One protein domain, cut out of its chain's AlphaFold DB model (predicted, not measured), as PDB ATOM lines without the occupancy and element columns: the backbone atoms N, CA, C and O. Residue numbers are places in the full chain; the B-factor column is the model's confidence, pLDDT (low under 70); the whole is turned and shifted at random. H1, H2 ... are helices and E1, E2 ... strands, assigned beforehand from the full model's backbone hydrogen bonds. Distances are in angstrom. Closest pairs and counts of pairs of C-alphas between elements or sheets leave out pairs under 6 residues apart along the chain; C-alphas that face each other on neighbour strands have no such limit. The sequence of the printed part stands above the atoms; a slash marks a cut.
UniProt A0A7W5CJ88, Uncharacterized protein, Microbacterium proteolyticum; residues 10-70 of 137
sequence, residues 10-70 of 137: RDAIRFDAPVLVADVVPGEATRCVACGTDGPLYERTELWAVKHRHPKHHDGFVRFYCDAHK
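What this domain is: This is residues 10 to 70 of the 137 residues of an uncharacterized protein of Microbacterium proteolyticum (UniProt A0A7W5CJ88). With little regular structure, the model is a long, twisted two-stranded hairpin, E1 and E2, with loops gathered round it. The stretch before the short helix H1 runs beside E1, and the loop of residues 25 to 46 folds back on itself at the end away from the hairpin's turn. The printed part has 61 residues, mostly strand in class, with 22 in named elements, H1, E1 and E2 in order; the sheet is antiparallel. It is compact, with a radius of gyration of the C-alphas of 11.4 A, spanning 32 by 23 by 17 A.

How they stand to each other: Residues 19 to 20 pair antiparallel with residues 48 to 49 of E1, residues 47 to 54. The closest C-alphas of H1, residues 21 to 24, and E1 are those of Val 21 and Trp 48, 5.4 A apart. H1 is too short for an O i to N i+4 pair; its one O i to N i+3 pair is within hydrogen-bond range. Residues 30 to 31 pair antiparallel with 41 to 42. E1 and E2, residues 57 to 66, form an antiparallel hairpin, their directions at 153 degrees; N 48 and O 65, 2.8 A, are within hydrogen-bond range.

Where its parts are: H1 begins at C-alpha 21 (45.095, -5.400, 18.804). E1 is 21.6 A long; E2, 25.1 A, ends at C-alpha 66 (41.870, -5.694, 28.550).

The domain as a whole: The C-alphas of Pro 40 and Lys 56 are farthest apart, 32.0 A. The printed part has no cut; the link from H1 to E1 is long, that from E1 to E2 tight. No printed residue is under 70 in pLDDT.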
ATOM      1  N   ARG A  10      50.258 -13.020  14.064       84.00
ATOM      2  CA  ARG A  10      50.868 -13.420  15.337       84.00
ATOM      3  C   ARG A  10      52.381 -13.612  15.227       84.00
ATOM      4  O   ARG A  10      53.070 -13.514  16.244       84.00
ATOM      5  N   ASP A  11      52.921 -13.850  14.034       83.25
ATOM      6  CA  ASP A  11      54.366 -13.952  13.803       83.25
ATOM      7  C   ASP A  11      55.079 -12.604  13.917       83.25
ATOM      8  O   ASP A  11      56.239 -12.558  14.323       83.25
ATOM      9  N   ALA A  12      54.374 -11.497  13.668       83.31
ATOM     10  CA  ALA A  12      54.914 -10.149  13.841       83.31
ATOM     11  C   ALA A  12      55.014  -9.718  15.320       83.31
ATOM     12  O   ALA A  12      55.723  -8.763  15.642       83.31
ATOM     13  N   ILE A  13      54.326 -10.413  16.232       86.50
ATOM     14  CA  ILE A  13      54.310 -10.079  17.661       86.50
ATOM     15  C   ILE A  13      55.490 -10.744  18.369       86.50
ATOM     16  O   ILE A  13      55.684 -11.958  18.297       86.50
ATOM     17  N   ARG A  14      56.266  -9.946  19.109       86.44
ATOM     18  CA  ARG A  14      57.327 -10.464  19.982       86.44
ATOM     19  C   ARG A  14      56.739 -11.139  21.221       86.44
ATOM     20  O   ARG A  14      55.728 -10.704  21.763       86.44
ATOM     21  N   PHE A  15      57.417 -12.181  21.694       86.44
ATOM     22  CA  PHE A  15      57.055 -12.850  22.943       86.44
ATOM     23  C   PHE A  15      57.096 -11.889  24.130       86.44
ATOM     24  O   PHE A  15      58.018 -11.080  24.229       86.44
ATOM     25  N   ASP A  16      56.089 -11.998  24.999       80.19
ATOM     26  CA  ASP A  16      55.940 -11.240  26.249       80.19
ATOM     27  C   ASP A  16      55.913  -9.707  26.067       80.19
ATOM     28  O   ASP A  16      55.995  -8.945  27.030       80.19
ATOM     29  N   ALA A  17      55.737  -9.247  24.824       85.69
ATOM     30  CA  ALA A  17      55.556  -7.849  24.469       85.69
ATOM     31  C   ALA A  17      54.075  -7.604  24.131       85.69
ATOM     32  O   ALA A  17      53.601  -8.085  23.098       85.69
ATOM     33  N   PRO A  18      53.320  -6.883  24.978       87.62
ATOM     34  CA  PRO A  18      51.940  -6.543  24.672       87.62
ATOM     35  C   PRO A  18      51.872  -5.530  23.527       87.62
ATOM     36  O   PRO A  18      52.473  -4.459  23.605       87.62
ATOM     37  N   VAL A  19      51.096  -5.853  22.495       89.81
ATOM     38  CA  VAL A  19      50.819  -4.986  21.342       89.81
ATOM     39  C   VAL A  19      49.322  -4.700  21.288       89.81
ATOM     40  O   VAL A  19      48.520  -5.570  21.629       89.81
ATOM     41  N   LEU A  20      48.923  -3.490  20.895       90.62
ATOM     42  CA  LEU A  20      47.509  -3.151  20.761       90.62
ATOM     43  C   LEU A  20      46.886  -3.958  19.618       90.62
ATOM     44  O   LEU A  20      47.470  -4.073  18.543       90.62
ATOM     45  N   VAL A  21      45.699  -4.531  19.827       89.38
ATOM     46  CA  VAL A  21      45.095  -5.400  18.804       89.38
ATOM     47  C   VAL A  21      44.703  -4.603  17.559       89.38
ATOM     48  O   VAL A  21      44.885  -5.101  16.448       89.38
ATOM     49  N   ALA A  22      44.229  -3.366  17.737       87.94
ATOM     50  CA  ALA A  22      43.875  -2.466  16.640       87.94
ATOM     51  C   ALA A  22      45.033  -2.198  15.658       87.94
ATOM     52  O   ALA A  22      44.777  -2.015  14.471       87.94
ATOM     53  N   ASP A  23      46.285  -2.235  16.126       84.81
ATOM     54  CA  ASP A  23      47.463  -1.962  15.290       84.81
ATOM     55  C   ASP A  23      47.869  -3.157  14.418       84.81
ATOM     56  O   ASP A  23      48.604  -2.998  13.443       84.81
ATOM     57  N   VAL A  24      47.424  -4.367  14.773       83.31
ATOM     58  CA  VAL A  24      47.892  -5.608  14.142       83.31
ATOM     59  C   VAL A  24      46.812  -6.260  13.293       83.31
ATOM     60  O   VAL A  24      47.108  -6.787  12.221       83.31
ATOM     61  N   VAL A  25      45.558  -6.238  13.754       80.75
ATOM     62  CA  VAL A  25      44.442  -6.795  12.992       80.75
ATOM     63  C   VAL A  25      43.171  -5.958  13.184       80.75
ATOM     64  O   VAL A  25      42.670  -5.843  14.308       80.75
ATOM     65  N   PRO A  26      42.601  -5.394  12.104       77.06
ATOM     66  CA  PRO A  26      41.261  -4.831  12.167       77.06
ATOM     67  C   PRO A  26      40.246  -5.973  12.323       77.06
ATOM     68  O   PRO A  26      40.362  -7.014  11.675       77.06
ATOM     69  N   GLY A  27      39.252  -5.807  13.195       79.31
ATOM     70  CA  GLY A  27      38.240  -6.836  13.430       79.31
ATOM     71  C   GLY A  27      37.221  -6.456  14.497       79.31
ATOM     72  O   GLY A  27      37.246  -5.349  15.022       79.31
ATOM     73  N   GLU A  28      36.335  -7.397  14.820       81.19
ATOM     74  CA  GLU A  28      35.237  -7.188  15.773       81.19
ATOM     75  C   GLU A  28      35.697  -7.237  17.232       81.19
ATOM     76  O   GLU A  28      36.703  -7.885  17.553       81.19
ATOM     77  N   ALA A  29      34.930  -6.590  18.113       86.12
ATOM     78  CA  ALA A  29      35.114  -6.626  19.557       86.12
ATOM     79  C   ALA A  29      35.274  -8.064  20.080       86.12
ATOM     80  O   ALA A  29      34.631  -9.006  19.612       86.12
ATOM     81  N   THR A  30      36.169  -8.256  21.049       87.50
ATOM     82  CA  THR A  30      36.458  -9.581  21.610       87.50
ATOM     83  C   THR A  30      36.638  -9.522  23.120       87.50
ATOM     84  O   THR A  30      36.714  -8.458  23.734       87.50
ATOM     85  N   ARG A  31      36.615 -10.691  23.752       90.44
ATOM     86  CA  ARG A  31      36.686 -10.823  25.202       90.44
ATOM     87  C   ARG A  31      38.131 -10.935  25.658       90.44
ATOM     88  O   ARG A  31      38.974 -11.555  25.006       90.44
ATOM     89  N   CYS A  32      38.395 -10.374  26.829       90.88
ATOM     90  CA  CYS A  32      39.633 -10.622  27.545       90.88
ATOM     91  C   CYS A  32      39.639 -12.057  28.098       90.88
ATOM     92  O   CYS A  32      38.660 -12.496  28.700       90.88
ATOM     93  N   VAL A  33      40.766 -12.762  27.967       90.44
ATOM     94  CA  VAL A  33      40.938 -14.122  28.511       90.44
ATOM     95  C   VAL A  33      40.711 -14.181  30.024       90.44
ATOM     96  O   VAL A  33      40.133 -15.148  30.509       90.44
ATOM     97  N   ALA A  34      41.136 -13.159  30.766       89.25
ATOM     98  CA  ALA A  34      40.973 -13.109  32.217       89.25
ATOM     99  C   ALA A  34      39.546 -12.730  32.656       89.25
ATOM    100  O   ALA A  34      39.109 -13.157  33.717       89.25
ATOM    101  N   CYS A  35      38.800 -11.978  31.835       88.12
ATOM    102  CA  CYS A  35      37.394 -11.663  32.116       88.12
ATOM    103  C   CYS A  35      36.458 -12.867  31.917       88.12
ATOM    104  O   CYS A  35      35.347 -12.859  32.438       88.12
ATOM    105  N   GLY A  36      36.882 -13.886  31.163       85.50
ATOM    106  CA  GLY A  36      36.075 -15.072  30.890       85.50
ATOM    107  C   GLY A  36      34.954 -14.841  29.870       85.50
ATOM    108  O   GLY A  36      34.928 -13.851  29.137       85.50
ATOM    109  N   THR A  37      34.034 -15.803  29.786       83.88
ATOM    110  CA  THR A  37      32.944 -15.838  28.794       83.88
ATOM    111  C   THR A  37      31.810 -14.864  29.087       83.88
ATOM    112  O   THR A  37      31.187 -14.371  28.149       83.88
ATOM    113  N   ASP A  38      31.583 -14.559  30.362       84.50
ATOM    114  CA  ASP A  38      30.543 -13.636  30.832       84.50
ATOM    115  C   ASP A  38      31.032 -12.181  30.900       84.50
ATOM    116  O   ASP A  38      30.280 -11.272  31.245       84.50
ATOM    117  N   GLY A  39      32.302 -11.948  30.557       80.19
ATOM    118  CA  GLY A  39      32.888 -10.619  30.511       80.19
ATOM    119  C   GLY A  39      32.339  -9.756  29.365       80.19
ATOM    120  O   GLY A  39      31.902 -10.285  28.332       80.19
ATOM    121  N   PRO A  40      32.410  -8.420  29.511       86.12
ATOM    122  CA  PRO A  40      32.069  -7.499  28.437       86.12
ATOM    123  C   PRO A  40      32.978  -7.710  27.217       86.12
ATOM    124  O   PRO A  40      34.134  -8.135  27.326       86.12
ATOM    125  N   LEU A  41      32.426  -7.425  26.039       87.88
ATOM    126  CA  LEU A  41      33.176  -7.349  24.790       87.88
ATOM    127  C   LEU A  41      33.897  -6.003  24.759       87.88
ATOM    128  O   LEU A  41      33.265  -4.968  24.949       87.88
ATOM    129  N   TYR A  42      35.205  -6.038  24.535       88.06
ATOM    130  CA  TYR A  42      36.018  -4.837  24.401       88.06
ATOM    131  C   TYR A  42      36.344  -4.603  22.933       88.06
ATOM    132  O   TYR A  42      36.602  -5.553  22.180       88.06
ATOM    133  N   GLU A  43      36.370  -3.335  22.543       89.69
ATOM    134  CA  GLU A  43      36.814  -2.951  21.214       89.69
ATOM    135  C   GLU A  43      38.305  -3.249  21.032       89.69
ATOM    136  O   GLU A  43      39.089  -3.324  21.982       89.69
ATOM    137  N   ARG A  44      38.737  -3.411  19.779       87.06
ATOM    138  CA  ARG A  44      40.138  -3.748  19.454       87.06
ATOM    139  C   ARG A  44      41.141  -2.701  19.942       87.06
ATOM    140  O   ARG A  44      42.303  -3.033  20.160       87.06
ATOM    141  N   THR A  45      40.694  -1.460  20.116       88.56
ATOM    142  CA  THR A  45      41.474  -0.334  20.649       88.56
ATOM    143  C   THR A  45      41.705  -0.415  22.154       88.56
ATOM    144  O   THR A  45      42.601   0.248  22.658       88.56
ATOM    145  N   GLU A  46      40.919  -1.215  22.876       89.56
ATOM    146  CA  GLU A  46      41.014  -1.395  24.334       89.56
ATOM    147  C   GLU A  46      41.625  -2.751  24.711       89.56
ATOM    148  O   GLU A  46      41.738  -3.117  25.886       89.56
ATOM    149  N   LEU A  47      42.020  -3.517  23.695       90.81
ATOM    150  CA  LEU A  47      42.562  -4.850  23.834       90.81
ATOM    151  C   LEU A  47      44.039  -4.894  23.478       90.81
ATOM    152  O   LEU A  47      44.518  -4.277  22.525       90.81
ATOM    153  N   TRP A  48      44.734  -5.749  24.211       92.12
ATOM    154  CA  TRP A  48      46.151  -6.019  24.075       92.12
ATOM    155  C   TRP A  48      46.363  -7.477  23.677       92.12
ATOM    156  O   TRP A  48      45.937  -8.392  24.380       92.12
ATOM    157  N   ALA A  49      47.039  -7.701  22.553       91.81
ATOM    158  CA  ALA A  49      47.547  -8.998  22.139       91.81
ATOM    159  C   ALA A  49      48.895  -9.267  22.810       91.81
ATOM    160  O   ALA A  49      49.842  -8.497  22.651       91.81
ATOM    161  N   VAL A  50      49.006 -10.391  23.514       91.75
ATOM    162  CA  VAL A  50      50.267 -10.852  24.107       91.75
ATOM    163  C   VAL A  50      50.580 -12.243  23.586       91.75
ATOM    164  O   VAL A  50      49.755 -13.153  23.702       91.75
ATOM    165  N   LYS A  51      51.776 -12.408  23.012       91.62
ATOM    166  CA  LYS A  51      52.289 -13.703  22.560       91.62
ATOM    167  C   LYS A  51      53.047 -14.382  23.696       91.62
ATOM    168  O   LYS A  51      54.035 -13.847  24.190       91.62
ATOM    169  N   HIS A  52      52.604 -15.569  24.086       90.38
ATOM    170  CA  HIS A  52      53.216 -16.376  25.136       90.38
ATOM    171  C   HIS A  52      53.961 -17.565  24.538       90.38
ATOM    172  O   HIS A  52      53.530 -18.145  23.539       90.38
ATOM    173  N   ARG A  53      55.065 -17.957  25.176       89.88
ATOM    174  CA  ARG A  53      55.830 -19.145  24.786       89.88
ATOM    175  C   ARG A  53      55.088 -20.415  25.201       89.88
ATOM    176  O   ARG A  53      54.536 -20.484  26.297       89.88
ATOM    177  N   HIS A  54      55.108 -21.432  24.341       88.75
ATOM    178  CA  HIS A  54      54.607 -22.763  24.672       88.75
ATOM    179  C   HIS A  54      55.774 -23.761  24.704       88.75
ATOM    180  O   HIS A  54      56.574 -23.763  23.770       88.75
ATOM    181  N   PRO A  55      55.871 -24.657  25.706       85.38
ATOM    182  CA  PRO A  55      57.011 -25.573  25.827       85.38
ATOM    183  C   PRO A  55      57.217 -26.485  24.610       85.38
ATOM    184  O   PRO A  55      58.339 -26.861  24.298       85.38
ATOM    185  N   LYS A  56      56.128 -26.843  23.919       85.12
ATOM    186  CA  LYS A  56      56.147 -27.761  22.763       85.12
ATOM    187  C   LYS A  56      56.022 -27.076  21.398       85.12
ATOM    188  O   LYS A  56      56.189 -27.742  20.383       85.12
ATOM    189  N   HIS A  57      55.688 -25.784  21.356       81.50
ATOM    190  CA  HIS A  57      55.429 -25.068  20.102       81.50
ATOM    191  C   HIS A  57      56.231 -23.773  20.087       81.50
ATOM    192  O   HIS A  57      55.994 -22.886  20.909       81.50
ATOM    193  N   HIS A  58      57.174 -23.675  19.148       82.75
ATOM    194  CA  HIS A  58      58.062 -22.520  19.021       82.75
ATOM    195  C   HIS A  58      57.308 -21.245  18.640       82.75
ATOM    196  O   HIS A  58      57.707 -20.169  19.071       82.75
ATOM    197  N   ASP A  59      56.184 -21.368  17.933       82.00
ATOM    198  CA  ASP A  59      55.326 -20.232  17.584       82.00
ATOM    199  C   ASP A  59      54.556 -19.678  18.786       82.00
ATOM    200  O   ASP A  59      54.090 -18.541  18.761       82.00
ATOM    201  N   GLY A  60      54.444 -20.444  19.875       88.38
ATOM    202  CA  GLY A  60      53.653 -20.053  21.035       88.38
ATOM    203  C   GLY A  60      52.179 -19.814  20.698       88.38
ATOM    204  O   GLY A  60      51.629 -20.400  19.769       88.38
ATOM    205  N   PHE A  61      51.507 -18.980  21.489       87.44
ATOM    206  CA  PHE A  61      50.108 -18.618  21.255       87.44
ATOM    207  C   PHE A  61      49.836 -17.175  21.689       87.44
ATOM    208  O   PHE A  61      50.484 -16.655  22.596       87.44
ATOM    209  N   VAL A  62      48.852 -16.527  21.062       89.88
ATOM    210  CA  VAL A  62      48.457 -15.144  21.375       89.88
ATOM    211  C   VAL A  62      47.162 -15.125  22.178       89.88
ATOM    212  O   VAL A  62      46.209 -15.826  21.836       89.88
ATOM    213  N   ARG A  63      47.117 -14.312  23.235       91.00
ATOM    214  CA  ARG A  63      45.925 -14.062  24.058       91.00
ATOM    215  C   ARG A  63      45.585 -12.580  24.093       91.00
ATOM    216  O   ARG A  63      46.481 -11.743  24.012       91.00
ATOM    217  N   PHE A  64      44.294 -12.281  24.220       91.56
ATOM    218  CA  PHE A  64      43.785 -10.918  24.335       91.56
ATOM    219  C   PHE A  64      43.489 -10.561  25.790       91.56
ATOM    220  O   PHE A  64      42.831 -11.321  26.507       91.56
ATOM    221  N   TYR A  65      43.949  -9.386  26.203       92.06
ATOM    222  CA  TYR A  65      43.742  -8.839  27.536       92.06
ATOM    223  C   TYR A  65      43.164  -7.431  27.447       92.06
ATOM    224  O   TYR A  65      43.568  -6.662  26.581       92.06
ATOM    225  N   CYS A  66      42.229  -7.093  28.332       91.94
ATOM    226  CA  CYS A  66      41.870  -5.694  28.550       91.94
ATOM    227  C   CYS A  66      42.967  -5.009  29.373       91.94
ATOM    228  O   CYS A  66      43.820  -5.680  29.960       91.94
ATOM    229  N   ASP A  67      42.933  -3.680  29.439       89.56
ATOM    230  CA  ASP A  67      43.961  -2.892  30.127       89.56
ATOM    231  C   ASP A  67      44.151  -3.297  31.604       89.56
ATOM    232  O   ASP A  67      45.277  -3.447  32.072       89.56
ATOM    233  N   ALA A  68      43.058  -3.627  32.301       88.12
ATOM    234  CA  ALA A  68      43.089  -4.087  33.692       88.12
ATOM    235  C   ALA A  68      43.772  -5.454  33.896       88.12
ATOM    236  O   ALA A  68      44.281  -5.738  34.977       88.12
ATOM    237  N   HIS A  69      43.780  -6.312  32.872       89.12
ATOM    238  CA  HIS A  69      44.335  -7.670  32.935       89.12
ATOM    239  C   HIS A  69      45.602  -7.838  32.096       89.12
ATOM    240  O   HIS A  69      46.081  -8.959  31.900       89.12
ATOM    241  N   LYS A  70      46.135  -6.739  31.560       84.31
ATOM    242  CA  LYS A  70      47.349  -6.751  30.760       84.31
ATOM    243  C   LYS A  70      48.529  -7.173  31.648       84.31
ATOM    244  O   LYS A  70      48.769  -6.544  32.678       84.31
TER     245      LYS A  70